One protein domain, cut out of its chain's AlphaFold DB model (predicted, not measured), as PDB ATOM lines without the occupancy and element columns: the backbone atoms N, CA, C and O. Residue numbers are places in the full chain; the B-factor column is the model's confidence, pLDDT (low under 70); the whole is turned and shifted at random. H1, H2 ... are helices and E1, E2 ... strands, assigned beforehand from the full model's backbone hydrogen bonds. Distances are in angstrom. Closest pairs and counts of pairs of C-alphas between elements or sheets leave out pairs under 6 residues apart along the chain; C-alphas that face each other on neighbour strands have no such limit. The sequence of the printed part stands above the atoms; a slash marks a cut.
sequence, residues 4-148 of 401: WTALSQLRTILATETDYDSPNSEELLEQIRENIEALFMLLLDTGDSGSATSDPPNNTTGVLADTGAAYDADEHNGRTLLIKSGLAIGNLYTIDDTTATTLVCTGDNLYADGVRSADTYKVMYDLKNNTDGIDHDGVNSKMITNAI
ATOM      1  N   TRP A   4      87.642 233.728 304.973       59.19
ATOM      2  CA  TRP A   4      87.720 233.531 303.533       59.19
ATOM      3  C   TRP A   4      86.371 233.183 302.896       59.19
ATOM      4  O   TRP A   4      86.124 233.548 301.752       59.19
ATOM      5  N   THR A   5      85.460 232.538 303.633       66.75
ATOM      6  CA  THR A   5      84.106 232.242 303.146       66.75
ATOM      7  C   THR A   5      83.242 233.498 303.064       66.75
ATOM      8  O   THR A   5      82.535 233.656 302.077       66.75
ATOM      9  N   ALA A   6      83.307 234.403 304.047       64.69
ATOM     10  CA  ALA A   6      82.519 235.640 304.019       64.69
ATOM     11  C   ALA A   6      83.002 236.593 302.913       64.69
ATOM     12  O   ALA A   6      82.187 237.129 302.164       64.69
ATOM     13  N   LEU A   7      84.323 236.739 302.755       66.75
ATOM     14  CA  LEU A   7      84.902 237.564 301.696       66.75
ATOM     15  C   LEU A   7      84.638 236.977 300.301       66.75
ATOM     16  O   LEU A   7      84.246 237.695 299.386       66.75
ATOM     17  N   SER A   8      84.774 235.657 300.146       67.50
ATOM     18  CA  SER A   8      84.444 234.973 298.892       67.50
ATOM     19  C   SER A   8      82.964 235.124 298.532       67.50
ATOM     20  O   SER A   8      82.648 235.373 297.369       67.50
ATOM     21  N   GLN A   9      82.058 235.040 299.511       71.56
ATOM     22  CA  GLN A   9      80.628 235.260 299.288       71.56
ATOM     23  C   GLN A   9      80.331 236.707 298.889       71.56
ATOM     24  O   GLN A   9      79.570 236.917 297.951       71.56
ATOM     25  N   LEU A  10      80.969 237.692 299.528       71.12
ATOM     26  CA  LEU A  10      80.821 239.103 299.167       71.12
ATOM     27  C   LEU A  10      81.324 239.380 297.742       71.12
ATOM     28  O   LEU A  10      80.611 239.994 296.955       71.12
ATOM     29  N   ARG A  11      82.514 238.879 297.386       70.00
ATOM     30  CA  ARG A  11      83.066 238.992 296.025       70.00
ATOM     31  C   ARG A  11      82.144 238.351 294.990       70.00
ATOM     32  O   ARG A  11      81.919 238.935 293.939       70.00
ATOM     33  N   THR A  12      81.580 237.187 295.314       69.06
ATOM     34  CA  THR A  12      80.637 236.481 294.433       69.06
ATOM     35  C   THR A  12      79.360 237.291 294.229       69.06
ATOM     36  O   THR A  12      78.962 237.480 293.089       69.06
ATOM     37  N   ILE A  13      78.764 237.816 295.307       69.56
ATOM     38  CA  ILE A  13      77.554 238.650 295.243       69.56
ATOM     39  C   ILE A  13      77.817 239.910 294.413       69.56
ATOM     40  O   ILE A  13      77.045 240.215 293.512       69.56
ATOM     41  N   LEU A  14      78.930 240.604 294.661       64.56
ATOM     42  CA  LEU A  14      79.267 241.828 293.935       64.56
ATOM     43  C   LEU A  14      79.575 241.576 292.454       64.56
ATOM     44  O   LEU A  14      79.281 242.439 291.645       64.56
ATOM     45  N   ALA A  15      80.131 240.417 292.088       63.47
ATOM     46  CA  ALA A  15      80.379 240.060 290.689       63.47
ATOM     47  C   ALA A  15      79.095 239.691 289.923       63.47
ATOM     48  O   ALA A  15      79.022 239.902 288.717       63.47
ATOM     49  N   THR A  16      78.084 239.144 290.607       62.91
ATOM     50  CA  THR A  16      76.751 238.915 290.018       62.91
ATOM     51  C   THR A  16      75.913 240.184 289.897       62.91
ATOM     52  O   THR A  16      74.971 240.192 289.124       62.91
ATOM     53  N   GLU A  17      76.245 241.243 290.635       62.19
ATOM     54  CA  GLU A  17      75.517 242.522 290.627       62.19
ATOM     55  C   GLU A  17      76.189 243.574 289.723       62.19
ATOM     56  O   GLU A  17      75.822 244.743 289.772       62.19
ATOM     57  N   THR A  18      77.191 243.200 288.920       57.50
ATOM     58  CA  THR A  18      77.876 244.069 287.937       57.50
ATOM     59  C   THR A  18      77.685 243.585 286.496       57.50
ATOM     60  O   THR A  18      78.475 243.927 285.619       57.50
ATOM     61  N   ASP A  19      76.691 242.739 286.233       65.12
ATOM     62  CA  ASP A  19      76.374 242.318 284.872       65.12
ATOM     63  C   ASP A  19      75.656 243.422 284.075       65.12
ATOM     64  O   ASP A  19      75.395 244.529 284.552       65.12
ATOM     65  N   TYR A  20      75.425 243.143 282.792       62.94
ATOM     66  CA  TYR A  20      75.014 244.130 281.791       62.94
ATOM     67  C   TYR A  20      73.673 244.824 282.106       62.94
ATOM     68  O   TYR A  20      73.396 245.899 281.574       62.94
ATOM     69  N   ASP A  21      72.834 244.217 282.941       64.50
ATOM     70  CA  ASP A  21      71.530 244.718 283.370       64.50
ATOM     71  C   ASP A  21      71.511 245.278 284.801       64.50
ATOM     72  O   ASP A  21      70.454 245.716 285.269       64.50
ATOM     73  N   SER A  22      72.664 245.360 285.471       71.19
ATOM     74  CA  SER A  22      72.748 245.981 286.788       71.19
ATOM     75  C   SER A  22      72.492 247.496 286.735       71.19
ATOM     76  O   SER A  22      73.054 248.209 285.899       71.19
ATOM     77  N   PRO A  23      71.676 248.045 287.655       70.00
ATOM     78  CA  PRO A  23      71.448 249.485 287.760       70.00
ATOM     79  C   PRO A  23      72.642 250.251 288.359       70.00
ATOM     80  O   PRO A  23      72.611 251.482 288.394       70.00
ATOM     81  N   ASN A  24      73.663 249.551 288.866       73.31
ATOM     82  CA  ASN A  24      74.819 250.145 289.532       73.31
ATOM     83  C   ASN A  24      76.029 250.176 288.589       73.31
ATOM     84  O   ASN A  24      76.262 249.227 287.845       73.31
ATOM     85  N   SER A  25      76.830 251.248 288.630       76.75
ATOM     86  CA  SER A  25      78.061 251.296 287.837       76.75
ATOM     87  C   SER A  25      79.110 250.329 288.393       76.75
ATOM     88  O   SER A  25      79.320 250.255 289.606       76.75
ATOM     89  N   GLU A  26      79.794 249.619 287.494       72.69
ATOM     90  CA  GLU A  26      80.907 248.715 287.816       72.69
ATOM     91  C   GLU A  26      81.972 249.426 288.665       72.69
ATOM     92  O   GLU A  26      82.367 248.923 289.711       72.69
ATOM     93  N   GLU A  27      82.305 250.668 288.302       71.19
ATOM     94  CA  GLU A  27      83.239 251.533 289.033       71.19
ATOM     95  C   GLU A  27      82.825 251.771 290.499       71.19
ATOM     96  O   GLU A  27      83.659 251.720 291.402       71.19
ATOM     97  N   LEU A  28      81.530 251.986 290.770       73.44
ATOM     98  CA  LEU A  28      81.040 252.199 292.135       73.44
ATOM     99  C   LEU A  28      81.133 250.914 292.966       73.44
ATOM    100  O   LEU A  28      81.502 250.961 294.140       73.44
ATOM    101  N   LEU A  29      80.789 249.766 292.378       74.81
ATOM    102  CA  LEU A  29      80.826 248.479 293.076       74.81
ATOM    103  C   LEU A  29      82.259 247.979 293.302       74.81
ATOM    104  O   LEU A  29      82.531 247.392 294.353       74.81
ATOM    105  N   GLU A  30      83.180 248.274 292.386       71.00
ATOM    106  CA  GLU A  30      84.622 248.070 292.562       71.00
ATOM    107  C   GLU A  30      85.140 248.889 293.753       71.00
ATOM    108  O   GLU A  30      85.731 248.341 294.683       71.00
ATOM    109  N   GLN A  31      84.798 250.177 293.817       68.81
ATOM    110  CA  GLN A  31      85.234 251.050 294.908       68.81
ATOM    111  C   GLN A  31      84.626 250.659 296.267       68.81
ATOM    112  O   GLN A  31      85.264 250.785 297.317       68.81
ATOM    113  N   ILE A  32      83.391 250.149 296.286       73.19
ATOM    114  CA  ILE A  32      82.780 249.578 297.495       73.19
ATOM    115  C   ILE A  32      83.530 248.313 297.933       73.19
ATOM    116  O   ILE A  32      83.770 248.138 299.129       73.19
ATOM    117  N   ARG A  33      83.932 247.451 296.991       72.81
ATOM    118  CA  ARG A  33      84.710 246.239 297.278       72.81
ATOM    119  C   ARG A  33      86.051 246.585 297.918       72.81
ATOM    120  O   ARG A  33      86.342 246.064 298.992       72.81
ATOM    121  N   GLU A  34      86.812 247.492 297.311       69.12
ATOM    122  CA  GLU A  34      88.113 247.938 297.824       69.12
ATOM    123  C   GLU A  34      87.998 248.497 299.249       69.12
ATOM    124  O   GLU A  34      88.746 248.101 300.144       69.12
ATOM    125  N   ASN A  35      87.007 249.358 299.499       71.31
ATOM    126  CA  ASN A  35      86.791 249.950 300.820       71.31
ATOM    127  C   ASN A  35      86.399 248.911 301.878       71.31
ATOM    128  O   ASN A  35      86.834 249.002 303.028       71.31
ATOM    129  N   ILE A  36      85.579 247.923 301.511       74.56
ATOM    130  CA  ILE A  36      85.183 246.846 302.421       74.56
ATOM    131  C   ILE A  36      86.378 245.936 302.726       74.56
ATOM    132  O   ILE A  36      86.587 245.579 303.883       74.56
ATOM    133  N   GLU A  37      87.187 245.592 301.727       66.38
ATOM    134  CA  GLU A  37      88.396 244.783 301.907       66.38
ATOM    135  C   GLU A  37      89.434 245.492 302.777       66.38
ATOM    136  O   GLU A  37      89.942 244.893 303.726       66.38
ATOM    137  N   ALA A  38      89.659 246.786 302.546       64.69
ATOM    138  CA  ALA A  38      90.502 247.616 303.397       64.69
ATOM    139  C   ALA A  38      89.973 247.667 304.840       64.69
ATOM    140  O   ALA A  38      90.733 247.467 305.790       64.69
ATOM    141  N   LEU A  39      88.662 247.860 305.027       70.00
ATOM    142  CA  LEU A  39      88.038 247.866 306.351       70.00
ATOM    143  C   LEU A  39      88.174 246.507 307.055       70.00
ATOM    144  O   LEU A  39      88.451 246.460 308.252       70.00
ATOM    145  N   PHE A  40      88.025 245.396 306.332       65.94
ATOM    146  CA  PHE A  40      88.194 244.054 306.894       65.94
ATOM    147  C   PHE A  40      89.656 243.724 307.218       65.94
ATOM    148  O   PHE A  40      89.908 243.119 308.260       65.94
ATOM    149  N   MET A  41      90.615 244.162 306.397       63.72
ATOM    150  CA  MET A  41      92.051 244.059 306.692       63.72
ATOM    151  C   MET A  41      92.433 244.861 307.940       63.72
ATOM    152  O   MET A  41      93.216 244.396 308.770       63.72
ATOM    153  N   LEU A  42      91.821 246.032 308.127       62.59
ATOM    154  CA  LEU A  42      91.976 246.831 309.343       62.59
ATOM    155  C   LEU A  42      91.355 246.147 310.574       62.59
ATOM    156  O   LEU A  42      91.903 246.256 311.670       62.59
ATOM    157  N   LEU A  43      90.240 245.427 310.410       63.22
ATOM    158  CA  LEU A  43      89.505 244.793 311.513       63.22
ATOM    159  C   LEU A  43      90.084 243.450 311.987       63.22
ATOM    160  O   LEU A  43      89.910 243.111 313.156       63.22
ATOM    161  N   LEU A  44      90.726 242.660 311.120       60.12
ATOM    162  CA  LEU A  44      91.042 241.245 311.406       60.12
ATOM    163  C   LEU A  44      92.487 240.952 311.810       60.12
ATOM    164  O   LEU A  44      92.929 239.808 311.794       60.12
ATOM    165  N   ASP A  45      93.201 241.986 312.222       60.78
ATOM    166  CA  ASP A  45      94.557 241.919 312.745       60.78
ATOM    167  C   ASP A  45      95.545 241.031 311.938       60.78
ATOM    168  O   ASP A  45      96.370 240.325 312.502       60.78
ATOM    169  N   THR A  46      95.512 241.081 310.598       63.88
ATOM    170  CA  THR A  46      96.458 240.335 309.741       63.88
ATOM    171  C   THR A  46      97.838 241.008 309.719       63.88
ATOM    172  O   THR A  46      98.071 241.984 309.010       63.88
ATOM    173  N   GLY A  47      98.754 240.563 310.577       73.19
ATOM    174  CA  GLY A  47     100.095 241.145 310.696       73.19
ATOM    175  C   GLY A  47     100.827 240.700 311.949       73.19
ATOM    176  O   GLY A  47     100.192 240.284 312.919       73.19
ATOM    177  N   ASP A  48     102.145 240.849 311.955       82.81
ATOM    178  CA  ASP A  48     102.915 240.684 313.185       82.81
ATOM    179  C   ASP A  48     102.800 241.949 314.014       82.81
ATOM    180  O   ASP A  48     103.102 243.050 313.550       82.81
ATOM    181  N   SER A  49     102.346 241.795 315.252       85.88
ATOM    182  CA  SER A  49     102.363 242.884 316.220       85.88
ATOM    183  C   SER A  49     103.674 242.869 316.988       85.88
ATOM    184  O   SER A  49     104.126 241.812 317.421       85.88
ATOM    185  N   GLY A  50     104.238 244.051 317.196       87.69
ATOM    186  CA  GLY A  50     105.438 244.242 318.001       87.69
ATOM    187  C   GLY A  50     105.337 245.493 318.860       87.69
ATOM    188  O   GLY A  50     104.325 246.208 318.846       87.69
ATOM    189  N   SER A  51     106.389 245.748 319.627       89.31
ATOM    190  CA  SER A  51     106.522 246.975 320.411       89.31
ATOM    191  C   SER A  51     107.949 247.477 320.328       89.31
ATOM    192  O   SER A  51     108.882 246.719 320.584       89.31
ATOM    193  N   ALA A  52     108.117 248.761 320.031       86.06
ATOM    194  CA  ALA A  52     109.429 249.381 319.955       86.06
ATOM    195  C   ALA A  52     110.171 249.219 321.289       86.06
ATOM    196  O   ALA A  52     109.709 249.690 322.331       86.06
ATOM    197  N   THR A  53     111.334 248.568 321.288       86.25
ATOM    198  CA  THR A  53     112.113 248.349 322.518       86.25
ATOM    199  C   THR A  53     113.031 249.521 322.849       86.25
ATOM    200  O   THR A  53     113.583 249.593 323.947       86.25
ATOM    201  N   SER A  54     113.164 250.477 321.929       84.69
ATOM    202  CA  SER A  54     113.900 251.726 322.119       84.69
ATOM    203  C   SER A  54     113.301 252.851 321.278       84.69
ATOM    204  O   SER A  54     112.577 252.600 320.314       84.69
ATOM    205  N   ASP A  55     113.586 254.096 321.662       87.50
ATOM    206  CA  ASP A  55     113.278 255.252 320.821       87.50
ATOM    207  C   ASP A  55     114.075 255.148 319.504       87.50
ATOM    208  O   ASP A  55     115.233 254.707 319.541       87.50
ATOM    209  N   PRO A  56     113.525 255.589 318.355       85.12
ATOM    210  CA  PRO A  56     114.311 255.696 317.132       85.12
ATOM    211  C   PRO A  56     115.574 256.544 317.384       85.12
ATOM    212  O   PRO A  56     115.493 257.577 318.058       85.12
ATOM    213  N   PRO A  57     116.755 256.135 316.888       79.69
ATOM    214  CA  PRO A  57     118.029 256.583 317.455       79.69
ATOM    215  C   PRO A  57     118.363 258.059 317.199       79.69
ATOM    216  O   PRO A  57     119.251 258.606 317.852       79.69
ATOM    217  N   ASN A  58     117.691 258.712 316.248       74.81
ATOM    218  CA  ASN A  58     117.780 260.148 315.997       74.81
ATOM    219  C   ASN A  58     116.663 260.609 315.040       74.81
ATOM    220  O   ASN A  58     115.953 259.799 314.448       74.81
ATOM    221  N   ASN A  59     116.584 261.924 314.821       67.69
ATOM    222  CA  ASN A  59     115.634 262.567 313.905       67.69
ATOM    223  C   ASN A  59     116.019 262.432 312.416       67.69
ATOM    224  O   ASN A  59     115.698 263.316 311.623       67.69
ATOM    225  N   THR A  60     116.805 261.431 312.030       63.34
ATOM    226  CA  THR A  60     117.268 261.247 310.641       63.34
ATOM    227  C   THR A  60     117.265 259.793 310.179       63.34
ATOM    228  O   THR A  60     117.493 259.536 309.003       63.34
ATOM    229  N   THR A  61     117.012 258.840 311.074       64.62
ATOM    230  CA  THR A  61     117.038 257.411 310.767       64.62
ATOM    231  C   THR A  61     115.679 256.811 311.085       64.62
ATOM    232  O   THR A  61     115.290 256.785 312.254       64.62
ATOM    233  N   GLY A  62     114.980 256.286 310.081       74.19
ATOM    234  CA  GLY A  62     113.715 255.574 310.258       74.19
ATOM    235  C   GLY A  62     113.883 254.171 310.843       74.19
ATOM    236  O   GLY A  62     113.258 253.232 310.381       74.19
ATOM    237  N   VAL A  63     114.772 253.996 311.823       84.06
ATOM    238  CA  VAL A  63     115.079 252.689 312.415       84.06
ATOM    239  C   VAL A  63     114.256 252.501 313.682       84.06
ATOM    240  O   VAL A  63     114.390 253.275 314.631       84.06
ATOM    241  N   LEU A  64     113.455 251.442 313.709       81.94
ATOM    242  CA  LEU A  64     112.725 250.962 314.870       81.94
ATOM    243  C   LEU A  64     113.344 249.641 315.339       81.94
ATOM    244  O   LEU A  64     113.329 248.640 314.625       81.94
ATOM    245  N   ALA A  65     113.908 249.631 316.544       79.62
ATOM    246  CA  ALA A  65     114.411 248.402 317.147       79.62
ATOM    247  C   ALA A  65     113.274 247.676 317.877       79.62
ATOM    248  O   ALA A  65     112.652 248.251 318.773       79.62
ATOM    249  N   ASP A  66     113.052 246.410 317.526       75.06
ATOM    250  CA  ASP A  66     112.268 245.467 318.322       75.06
ATOM    251  C   ASP A  66     113.133 244.243 318.602       75.06
ATOM    252  O   ASP A  66     113.288 243.331 317.796       75.06
ATOM    253  N   THR A  67     113.749 244.256 319.778       65.06
ATOM    254  CA  THR A  67     114.599 243.160 320.253       65.06
ATOM    255  C   THR A  67     113.797 242.006 320.867       65.06
ATOM    256  O   THR A  67     114.400 241.038 321.327       65.06
ATOM    257  N   GLY A  68     112.471 242.138 320.977       63.78
ATOM    258  CA  GLY A  68     111.568 241.139 321.549       63.78
ATOM    259  C   GLY A  68     110.938 240.217 320.505       63.78
ATOM    260  O   GLY A  68     110.540 239.102 320.848       63.78
ATOM    261  N   ALA A  69     110.883 240.651 319.248       66.69
ATOM    262  CA  ALA A  69     110.429 239.843 318.129       66.69
ATOM    263  C   ALA A  69     111.600 239.109 317.451       66.69
ATOM    264  O   ALA A  69     112.661 239.678 317.200       66.69
ATOM    265  N   ALA A  70     111.413 237.818 317.171       63.59
ATOM    266  CA  ALA A  70     112.339 237.026 316.368       63.59
ATOM    267  C   ALA A  70     111.795 236.973 314.940       63.59
ATOM    268  O   ALA A  70     111.008 236.086 314.616       63.59
ATOM    269  N   TYR A  71     112.162 237.958 314.128       68.81
ATOM    270  CA  TYR A  71     111.843 237.947 312.708       68.81
ATOM    271  C   TYR A  71     112.916 237.149 311.965       68.81
ATOM    272  O   TYR A  71     114.108 237.290 312.258       68.81
ATOM    273  N   ASP A  72     112.524 236.305 311.012       64.88
ATOM    274  CA  ASP A  72     113.499 235.761 310.070       64.88
ATOM    275  C   ASP A  72     114.056 236.928 309.237       64.88
ATOM    276  O   ASP A  72     113.347 237.884 308.906       64.88
ATOM    277  N   ALA A  73     115.364 236.908 308.959       60.06
ATOM    278  CA  ALA A  73     116.007 238.004 308.238       60.06
ATOM    279  C   ALA A  73     115.307 238.219 306.883       60.06
ATOM    280  O   ALA A  73     115.201 237.262 306.120       60.06
ATOM    281  N   ASP A  74     114.898 239.462 306.593       60.38
ATOM    282  CA  ASP A  74     114.301 239.906 305.315       60.38
ATOM    283  C   ASP A  74     112.815 239.541 305.092       60.38
ATOM    284  O   ASP A  74     112.262 239.850 304.040       60.38
ATOM    285  N   GLU A  75     112.101 238.948 306.061       71.00
ATOM    286  CA  GLU A  75     110.674 238.635 305.846       71.00
ATOM    287  C   GLU A  75     109.775 239.877 305.747       71.00
ATOM    288  O   GLU A  75     108.693 239.802 305.158       71.00
ATOM    289  N   HIS A  76     110.186 241.020 306.300       75.81
ATOM    290  CA  HIS A  76     109.376 242.242 306.351       75.81
ATOM    291  C   HIS A  76     109.767 243.306 305.333       75.81
ATOM    292  O   HIS A  76     109.042 244.292 305.183       75.81
ATOM    293  N   ASN A  77     110.853 243.093 304.597       82.69
ATOM    294  CA  ASN A  77     111.301 244.010 303.567       82.69
ATOM    295  C   ASN A  77     110.216 244.209 302.494       82.69
ATOM    296  O   ASN A  77     109.614 243.268 301.970       82.69
ATOM    297  N   GLY A  78     109.921 245.469 302.200       77.12
ATOM    298  CA  GLY A  78     108.856 245.898 301.306       77.12
ATOM    299  C   GLY A  78     107.442 245.859 301.894       77.12
ATOM    300  O   GLY A  78     106.508 246.176 301.156       77.12
ATOM    301  N   ARG A  79     107.250 245.493 303.169       82.81
ATOM    302  CA  ARG A  79     105.934 245.518 303.833       82.81
ATOM    303  C   ARG A  79     105.625 246.883 304.448       82.81
ATOM    304  O   ARG A  79     106.485 247.754 304.548       82.81
ATOM    305  N   THR A  80     104.377 247.064 304.879       85.75
ATOM    306  CA  THR A  80     103.926 248.292 305.544       85.75
ATOM    307  C   THR A  80     103.951 248.140 307.063       85.75
ATOM    308  O   THR A  80     103.330 247.228 307.612       85.75
ATOM    309  N   LEU A  81     104.617 249.072 307.741       87.31
ATOM    310  CA  LEU A  81     104.586 249.254 309.188       87.31
ATOM    311  C   LEU A  81     103.479 250.243 309.566       87.31
ATOM    312  O   LEU A  81     103.507 251.383 309.120       87.31
ATOM    313  N   LEU A  82     102.545 249.836 310.424       88.62
ATOM    314  CA  LEU A  82     101.530 250.695 311.037       88.62
ATOM    315  C   LEU A  82     101.835 250.893 312.523       88.62
ATOM    316  O   LEU A  82     101.922 249.921 313.271       88.62
ATOM    317  N   ILE A  83     101.894 252.138 312.986       88.94
ATOM    318  CA  ILE A  83     101.988 252.439 314.420       88.94
ATOM    319  C   ILE A  83     100.590 252.417 315.054       88.94
ATOM    320  O   ILE A  83      99.665 253.079 314.582       88.94
ATOM    321  N   LYS A  84     100.421 251.651 316.137       89.19
ATOM    322  CA  LYS A  84      99.129 251.393 316.801       89.19
ATOM    323  C   LYS A  84      98.942 252.146 318.120       89.19
ATOM    324  O   LYS A  84      97.848 252.113 318.682       89.19
ATOM    325  N   SER A  85      99.968 252.829 318.624       88.56
ATOM    326  CA  SER A  85      99.881 253.631 319.851       88.56
ATOM    327  C   SER A  85     100.819 254.839 319.827       88.56
ATOM    328  O   SER A  85     101.547 255.047 318.865       88.56
ATOM    329  N   GLY A  86     100.793 255.636 320.895       91.38
ATOM    330  CA  GLY A  86     101.672 256.795 321.031       91.38
ATOM    331  C   GLY A  86     101.220 257.997 320.214       91.38
ATOM    332  O   GLY A  86     100.060 258.106 319.815       91.38
ATOM    333  N   LEU A  87     102.148 258.930 319.999       89.06
ATOM    334  CA  LEU A  87     101.881 260.167 319.257       89.06
ATOM    335  C   LEU A  87     101.839 259.949 317.740       89.06
ATOM    336  O   LEU A  87     101.221 260.743 317.040       89.06
ATOM    337  N   ALA A  88     102.451 258.864 317.261       84.81
ATOM    338  CA  ALA A  88     102.504 258.488 315.851       84.81
ATOM    339  C   ALA A  88     101.400 257.494 315.439       84.81
ATOM    340  O   ALA A  88     101.498 256.880 314.377       84.81
ATOM    341  N   ILE A  89     100.374 257.275 316.273       86.56
ATOM    342  CA  ILE A  89      99.293 256.323 315.976       86.56
ATOM    343  C   ILE A  89      98.640 256.615 314.616       86.56
ATOM    344  O   ILE A  89      98.230 257.739 314.335       86.56
ATOM    345  N   GLY A  90      98.512 255.582 313.783       80.56
ATOM    346  CA  GLY A  90      97.946 255.682 312.437       80.56
ATOM    347  C   GLY A  90      98.966 255.968 311.335       80.56
ATOM    348  O   GLY A  90      98.623 255.806 310.165       80.56
ATOM    349  N   ASN A  91     100.207 256.334 311.670       82.25
ATOM    350  CA  ASN A  91     101.241 256.537 310.661       82.25
ATOM    351  C   ASN A  91     101.645 255.207 310.011       82.25
ATOM    352  O   ASN A  91     101.719 254.169 310.682       82.25
ATOM    353  N   LEU A  92     101.919 255.274 308.707       86.81
ATOM    354  CA  LEU A  92     102.297 254.151 307.857       86.81
ATOM    355  C   LEU A  92     103.679 254.396 307.257       86.81
ATOM    356  O   LEU A  92     103.926 255.478 306.727       86.81
ATOM    357  N   TYR A  93     104.532 253.379 307.284       84.50
ATOM    358  CA  TYR A  93     105.886 253.442 306.735       84.50
ATOM    359  C   TYR A  93     106.181 252.213 305.882       84.50
ATOM    360  O   TYR A  93     105.604 251.144 306.100       84.50
ATOM    361  N   THR A  94     107.079 252.354 304.909       87.25
ATOM    362  CA  THR A  94     107.571 251.207 304.135       87.25
ATOM    363  C   THR A  94     108.791 250.644 304.838       87.25
ATOM    364  O   THR A  94     109.726 251.382 305.125       87.25
ATOM    365  N   ILE A  95     108.776 249.349 305.128       87.06
ATOM    366  CA  ILE A  95     109.923 248.656 305.708       87.06
ATOM    367  C   ILE A  95     110.896 248.321 304.577       87.06
ATOM    368  O   ILE A  95     110.491 247.764 303.562       87.06
ATOM    369  N   ASP A  96     112.167 248.651 304.744       85.69
ATOM    370  CA  ASP A  96     113.271 248.352 303.835       85.69
ATOM    371  C   ASP A  96     114.498 247.805 304.587       85.69
ATOM    372  O   ASP A  96     115.654 248.065 304.242       85.69
ATOM    373  N   ASP A  97     114.235 247.036 305.648       81.19
ATOM    374  CA  ASP A  97     115.277 246.349 306.400       81.19
ATOM    375  C   ASP A  97     115.921 245.197 305.621       81.19
ATOM    376  O   ASP A  97     115.385 244.646 304.664       81.19
ATOM    377  N   THR A  98     117.126 244.834 306.054       76.44
ATOM    378  CA  THR A  98     117.829 243.622 305.608       76.44
ATOM    379  C   THR A  98     118.308 242.801 306.807       76.44
ATOM    380  O   THR A  98     119.267 242.034 306.712       76.44
ATOM    381  N   THR A  99     117.734 243.040 307.991       73.94
ATOM    382  CA  THR A  99     118.248 242.560 309.283       73.94
ATOM    383  C   THR A  99     117.119 242.078 310.185       73.94
ATOM    384  O   THR A  99     116.113 242.755 310.323       73.94
ATOM    385  N   ALA A 100     117.330 240.959 310.878       70.44
ATOM    386  CA  ALA A 100     116.312 240.229 311.643       70.44
ATOM    387  C   ALA A 100     115.726 240.929 312.894       70.44
ATOM    388  O   ALA A 100     114.751 240.445 313.457       70.44
ATOM    389  N   THR A 101     116.324 242.016 313.396       74.62
ATOM    390  CA  THR A 101     115.963 242.589 314.718       74.62
ATOM    391  C   THR A 101     115.629 244.078 314.689       74.62
ATOM    392  O   THR A 101     115.527 244.720 315.737       74.62
ATOM    393  N   THR A 102     115.535 244.672 313.502       83.19
ATOM    394  CA  THR A 102     115.192 246.087 313.348       83.19
ATOM    395  C   THR A 102     114.337 246.262 312.117       83.19
ATOM    396  O   THR A 102     114.732 245.789 311.058       83.19
ATOM    397  N   LEU A 103     113.252 247.016 312.254       84.56
ATOM    398  CA  LEU A 103     112.485 247.513 311.126       84.56
ATOM    399  C   LEU A 103     113.113 248.836 310.695       84.56
ATOM    400  O   LEU A 103     113.191 249.784 311.477       84.56
ATOM    401  N   VAL A 104     113.617 248.886 309.473       87.19
ATOM    402  CA  VAL A 104     114.188 250.093 308.874       87.19
ATOM    403  C   VAL A 104     113.153 250.643 307.908       87.19
ATOM    404  O   VAL A 104     112.548 249.874 307.177       87.19
ATOM    405  N   CYS A 105     112.910 251.946 307.962       84.06
ATOM    406  CA  CYS A 105     112.053 252.698 307.054       84.06
ATOM    407  C   CYS A 105     112.874 253.866 306.492       84.06
ATOM    408  O   CYS A 105     112.812 254.996 306.986       84.06
ATOM    409  N   THR A 106     113.772 253.592 305.545       81.88
ATOM    410  CA  THR A 106     114.710 254.596 305.027       81.88
ATOM    411  C   THR A 106     113.966 255.755 304.380       81.88
ATOM    412  O   THR A 106     113.067 255.580 303.564       81.88
ATOM    413  N   GLY A 107     114.402 256.970 304.709       80.06
ATOM    414  CA  GLY A 107     113.779 258.204 304.233       80.06
ATOM    415  C   GLY A 107     112.701 258.745 305.171       80.06
ATOM    416  O   GLY A 107     112.414 259.939 305.100       80.06
ATOM    417  N   ASP A 108     112.198 257.926 306.098       82.38
ATOM    418  CA  ASP A 108     111.214 258.337 307.096       82.38
ATOM    419  C   ASP A 108     111.874 258.786 308.408       82.38
ATOM    420  O   ASP A 108     112.959 258.338 308.795       82.38
ATOM    421  N   ASN A 109     111.211 259.701 309.119       86.94
ATOM    422  CA  ASN A 109     111.706 260.292 310.359       86.94
ATOM    423  C   ASN A 109     110.822 259.915 311.550       86.94
ATOM    424  O   ASN A 109     110.193 260.768 312.176       86.94
ATOM    425  N   LEU A 110     110.838 258.625 311.895       86.69
ATOM    426  CA  LEU A 110     109.983 258.042 312.935       86.69
ATOM    427  C   LEU A 110     110.009 258.828 314.259       86.69
ATOM    428  O   LEU A 110     108.975 258.996 314.906       86.69
ATOM    429  N   TYR A 111     111.171 259.353 314.672       88.38
ATOM    430  CA  TYR A 111     111.266 260.142 315.904       88.38
ATOM    431  C   TYR A 111     110.528 261.484 315.804       88.38
ATOM    432  O   TYR A 111     109.828 261.868 316.749       88.38
ATOM    433  N   ALA A 112     110.691 262.212 314.693       87.62
ATOM    434  CA  ALA A 112     109.991 263.478 314.471       87.62
ATOM    435  C   ALA A 112     108.478 263.267 314.346       87.62
ATOM    436  O   ALA A 112     107.710 264.085 314.852       87.62
ATOM    437  N   ASP A 113     108.081 262.132 313.777       83.50
ATOM    438  CA  ASP A 113     106.686 261.727 313.625       83.50
ATOM    439  C   ASP A 113     106.050 261.259 314.946       83.50
ATOM    440  O   ASP A 113     104.839 261.074 315.028       83.50
ATOM    441  N   GLY A 114     106.853 261.127 316.008       87.75
ATOM    442  CA  GLY A 114     106.380 260.888 317.370       87.75
ATOM    443  C   GLY A 114     106.458 259.439 317.844       87.75
ATOM    444  O   GLY A 114     105.925 259.152 318.913       87.75
ATOM    445  N   VAL A 115     107.132 258.549 317.107       89.19
ATOM    446  CA  VAL A 115     107.365 257.157 317.524       89.19
ATOM    447  C   VAL A 115     108.346 257.123 318.695       89.19
ATOM    448  O   VAL A 115     109.404 257.763 318.653       89.19
ATOM    449  N   ARG A 116     108.004 256.397 319.757       91.50
ATOM    450  CA  ARG A 116     108.804 256.245 320.980       91.50
ATOM    451  C   ARG A 116     108.900 254.781 321.403       91.50
ATOM    452  O   ARG A 116     108.168 253.917 320.931       91.50
ATOM    453  N   SER A 117     109.814 254.509 322.324       91.38
ATOM    454  CA  SER A 117     109.884 253.245 323.047       91.38
ATOM    455  C   SER A 117     108.530 252.905 323.678       91.38
ATOM    456  O   SER A 117     107.789 253.781 324.122       91.38
ATOM    457  N   ALA A 118     108.221 251.611 323.705       89.12
ATOM    458  CA  ALA A 118     106.936 251.029 324.082       89.12
ATOM    459  C   ALA A 118     105.756 251.314 323.135       89.12
ATOM    460  O   ALA A 118     104.680 250.757 323.367       89.12
ATOM    461  N   ASP A 119     105.930 252.089 322.055       90.00
ATOM    462  CA  ASP A 119     104.881 252.179 321.044       90.00
ATOM    463  C   ASP A 119     104.678 250.823 320.374       90.00
ATOM    464  O   ASP A 119     105.609 250.168 319.901       90.00
ATOM    465  N   THR A 120     103.424 250.389 320.358       91.50
ATOM    466  CA  THR A 120     102.989 249.186 319.666       91.50
ATOM    467  C   THR A 120     102.844 249.472 318.184       91.50
ATOM    468  O   THR A 120     102.384 250.541 317.776       91.50
ATOM    469  N   TYR A 121     103.203 248.496 317.367       90.50
ATOM    470  CA  TYR A 121     103.115 248.591 315.922       90.50
ATOM    471  C   TYR A 121     102.600 247.286 315.331       90.50
ATOM    472  O   TYR A 121     102.371 246.296 316.033       90.50
ATOM    473  N   LYS A 122     102.390 247.302 314.020       88.56
ATOM    474  CA  LYS A 122     102.029 246.130 313.249       88.56
ATOM    475  C   LYS A 122     102.669 246.136 311.870       88.56
ATOM    476  O   LYS A 122     102.559 247.127 311.157       88.56
ATOM    477  N   VAL A 123     103.263 245.016 311.484       86.75
ATOM    478  CA  VAL A 123     103.710 244.766 310.113       86.75
ATOM    479  C   VAL A 123     102.568 244.103 309.353       86.75
ATOM    480  O   VAL A 123     102.159 242.994 309.692       86.75
ATOM    481  N   MET A 124     102.023 244.772 308.342       82.19
ATOM    482  CA  MET A 124     100.938 244.222 307.527       82.19
ATOM    483  C   MET A 124     101.503 243.197 306.535       82.19
ATOM    484  O   MET A 124     102.424 243.508 305.780       82.19
ATOM    485  N   TYR A 125     100.961 241.974 306.535       67.19
ATOM    486  CA  TYR A 125     101.478 240.857 305.728       67.19
ATOM    487  C   TYR A 125     101.260 240.998 304.212       67.19
ATOM    488  O   TYR A 125     101.909 240.275 303.463       67.19
ATOM    489  N   ASP A 126     100.383 241.887 303.739       59.62
ATOM    490  CA  ASP A 126     100.006 241.887 302.325       59.62
ATOM    491  C   ASP A 126      99.478 243.238 301.822       59.62
ATOM    492  O   ASP A 126      98.316 243.586 302.018       59.62
ATOM    493  N   LEU A 127     100.361 243.985 301.159       54.47
ATOM    494  CA  LEU A 127      99.998 244.957 300.118       54.47
ATOM    495  C   LEU A 127     100.886 244.816 298.865       54.47
ATOM    496  O   LEU A 127     100.784 245.633 297.955       54.47
ATOM    497  N   LYS A 128     101.791 243.824 298.811       46.75
ATOM    498  CA  LYS A 128     102.859 243.799 297.793       46.75
ATOM    499  C   LYS A 128     103.088 242.464 297.090       46.75
ATOM    500  O   LYS A 128     103.638 242.478 295.999       46.75
ATOM    501  N   ASN A 129     102.648 241.332 297.636       47.47
ATOM    502  CA  ASN A 129     102.810 240.046 296.950       47.47
ATOM    503  C   ASN A 129     101.465 239.492 296.505       47.47
ATOM    504  O   ASN A 129     101.032 238.418 296.917       47.47
ATOM    505  N   ASN A 130     100.849 240.220 295.577       48.28
ATOM    506  CA  ASN A 130      99.799 239.645 294.770       48.28
ATOM    507  C   ASN A 130     100.423 238.675 293.751       48.28
ATOM    508  O   ASN A 130     101.014 239.076 292.749       48.28
ATOM    509  N   THR A 131     100.320 237.374 294.016       44.28
ATOM    510  CA  THR A 131     100.774 236.313 293.099       44.28
ATOM    511  C   THR A 131     100.096 236.335 291.723       44.28
ATOM    512  O   THR A 131     100.541 235.609 290.835       44.28
ATOM    513  N   ASP A 132      99.043 237.133 291.523       53.66
ATOM    514  CA  ASP A 132      98.408 237.313 290.213       53.66
ATOM    515  C   ASP A 132      99.097 238.370 289.315       53.66
ATOM    516  O   ASP A 132      98.761 238.474 288.136       53.66
ATOM    517  N   GLY A 133     100.089 239.108 289.838       47.75
ATOM    518  CA  GLY A 133     100.836 240.128 289.094       47.75
ATOM    519  C   GLY A 133     100.202 241.525 289.050       47.75
ATOM    520  O   GLY A 133     100.675 242.358 288.279       47.75
ATOM    521  N   ILE A 134      99.170 241.801 289.851       48.84
ATOM    522  CA  ILE A 134      98.531 243.118 289.969       48.84
ATOM    523  C   ILE A 134      98.895 243.722 291.332       48.84
ATOM    524  O   ILE A 134      98.301 243.367 292.350       48.84
ATOM    525  N   ASP A 135      99.874 244.629 291.375       55.84
ATOM    526  CA  ASP A 135     100.112 245.467 292.558       55.84
ATOM    527  C   ASP A 135      99.362 246.814 292.445       55.84
ATOM    528  O   ASP A 135      99.096 247.324 291.354       55.84
ATOM    529  N   HIS A 136      98.966 247.368 293.593       53.50
ATOM    530  CA  HIS A 136      98.361 248.700 293.717       53.50
ATOM    531  C   HIS A 136      99.406 249.702 294.243       53.50
ATOM    532  O   HIS A 136      99.169 250.438 295.198       53.50
ATOM    533  N   ASP A 137     100.593 249.737 293.632       56.69
ATOM    534  CA  ASP A 137     101.691 250.641 294.013       56.69
ATOM    535  C   ASP A 137     101.506 252.097 293.519       56.69
ATOM    536  O   ASP A 137     102.372 252.957 293.696       56.69
ATOM    537  N   GLY A 138     100.381 252.385 292.857       50.12
ATOM    538  CA  GLY A 138     100.097 253.667 292.216       50.12
ATOM    539  C   GLY A 138     100.846 253.901 290.895       50.12
ATOM    540  O   GLY A 138     100.501 254.834 290.170       50.12
ATOM    541  N   VAL A 139     101.812 253.059 290.519       56.44
ATOM    542  CA  VAL A 139     102.467 253.038 289.201       56.44
ATOM    543  C   VAL A 139     101.630 252.214 288.225       56.44
ATOM    544  O   VAL A 139     101.315 252.698 287.133       56.44
ATOM    545  N   ASN A 140     101.172 251.032 288.637       53.78
ATOM    546  CA  ASN A 140     100.297 250.181 287.828       53.78
ATOM    547  C   ASN A 140      98.882 250.765 287.686       53.78
ATOM    548  O   ASN A 140      98.328 250.807 286.586       53.78
ATOM    549  N   SER A 141      98.340 251.365 288.746       55.28
ATOM    550  CA  SER A 141      97.062 252.093 288.678       55.28
ATOM    551  C   SER A 141      97.154 253.342 287.779       55.28
ATOM    552  O   SER A 141      96.213 253.669 287.057       55.28
ATOM    553  N   LYS A 142      98.319 254.007 287.727       47.06
ATOM    554  CA  LYS A 142      98.586 255.128 286.806       47.06
ATOM    555  C   LYS A 142      98.779 254.670 285.357       47.06
ATOM    556  O   LYS A 142      98.459 255.423 284.430       47.06
ATOM    557  N   MET A 143      99.246 253.436 285.141       52.00
ATOM    558  CA  MET A 143      99.247 252.814 283.818       52.00
ATOM    559  C   MET A 143      97.826 252.598 283.310       52.00
ATOM    560  O   MET A 143      97.598 252.921 282.157       52.00
ATOM    561  N   ILE A 144      96.847 252.201 284.127       54.81
ATOM    562  CA  ILE A 144      95.451 252.040 283.666       54.81
ATOM    563  C   ILE A 144      94.861 253.372 283.167       54.81
ATOM    564  O   ILE A 144      94.252 253.411 282.100       54.81
ATOM    565  N   THR A 145      95.150 254.496 283.832       52.22
ATOM    566  CA  THR A 145      94.683 255.820 283.369       52.22
ATOM    567  C   THR A 145      95.324 256.311 282.059       52.22
ATOM    568  O   THR A 145      94.732 257.143 281.380       52.22
ATOM    569  N   ASN A 146      96.497 255.792 281.663       48.69
ATOM    570  CA  ASN A 146      97.177 256.144 280.399       48.69
ATOM    571  C   ASN A 146      97.181 255.012 279.347       48.69
ATOM    572  O   ASN A 146      97.530 255.248 278.184       48.69
ATOM    573  N   ALA A 147      96.807 253.794 279.742       48.88
ATOM    574  CA  ALA A 147      96.757 252.593 278.914       48.88
ATOM    575  C   ALA A 147      95.373 252.351 278.312       48.88
ATOM    576  O   ALA A 147      95.231 251.441 277.513       48.88
ATOM    577  N   ILE A 148      94.370 253.185 278.594       53.59
ATOM    578  CA  ILE A 148      93.184 253.289 277.735       53.59
ATOM    579  C   ILE A 148      93.404 254.458 276.773       53.59
ATOM    580  O   ILE A 148      92.723 255.478 276.799       53.59
TER     581      ILE A 148
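What this domain is: This is residues 4 to 148 of the 401 residues of an uncharacterized protein of viral metagenome (UniProt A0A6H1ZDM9). A long arm of two helices, H1 and H2 folded back in a hairpin, leads into a small strand head, and a tail that ends in the free helix H3 runs out from that head. In the head a twisted sheet of four strands has the short pair E2 and E5 over one face, only loosely, with long loops around them. The printed part has 145 residues, in the order H1 H2 E1 E2 E3 E4 E5 E6 H3; the antiparallel sheets run E1 E6 E3 E4 and E2 E5. The class is mixed, helices and strands, with 63 residues, under half, in named elements. The whole is loose, radius of gyration of the C-alphas 18.5 A, and elongated, spanning 59 by 34 by 29 A.

How they stand to each other: Start at H1, residues 4 to 16, and go on to H2, residues 26 to 43: they form a helical hairpin, opposite ways at a shallow tilt of 11 degrees. They only just touch, with 3 pairs of C-alphas within 8 A, the closest those of Leu 14 and Leu 29 at 6.9 A. A tight link leads from H2 to the edge strand E1, residues 47 to 51, which is antiparallel to E6, residues 120 to 124; look for N 121 and O 50 at 2.9 A. E6 is antiparallel to E3, residues 80 to 83, with N 82 and O 122 at 2.8 A. E3 forms a hairpin with the edge strand E4, residues 92 to 94, where N 81 and O 93 are 2.8 A apart. In the other sheet, E2, residues 63 to 65, is antiparallel to E5, residues 102 to 104, with N 64 and O 103 at 2.8 A. E3 and E5 are only just apart, their closest C-alphas at 8.3 A. H3, residues 139 to 147, touches no helix. In H1, H2 and H3 every O i to N i+4 pair is within hydrogen-bond range.

Where its parts are: Find C-alpha 4 at (87.720, 233.531, 303.533); from there H1 runs 18.2 A. H2 begins at C-alpha 26, (80.907, 248.715, 287.816), and runs 25.5 A. E1 runs 13.0 A, E2 6.4 A, E3 10.0 A, E4 7.1 A, E5 6.1 A and E6 13.3 A. H3 runs 11.8 A to C-alpha 147 at (96.757, 252.593, 278.914).

The domain as a whole: The C-alphas farthest apart, those of Asp 21 and Pro 57, are 58.9 A apart. The printed part has no cut. The links E1 to E2, E2 to E3, E5 to E6 and E6 to H3 are long. Residues 19 to 24 stand free, as do residues 138 to 148, of which 139 to 147 belong to H3. Mean pLDDT of the printed part is 72.4, with 61 residues under 70, among them residues 125 to 148.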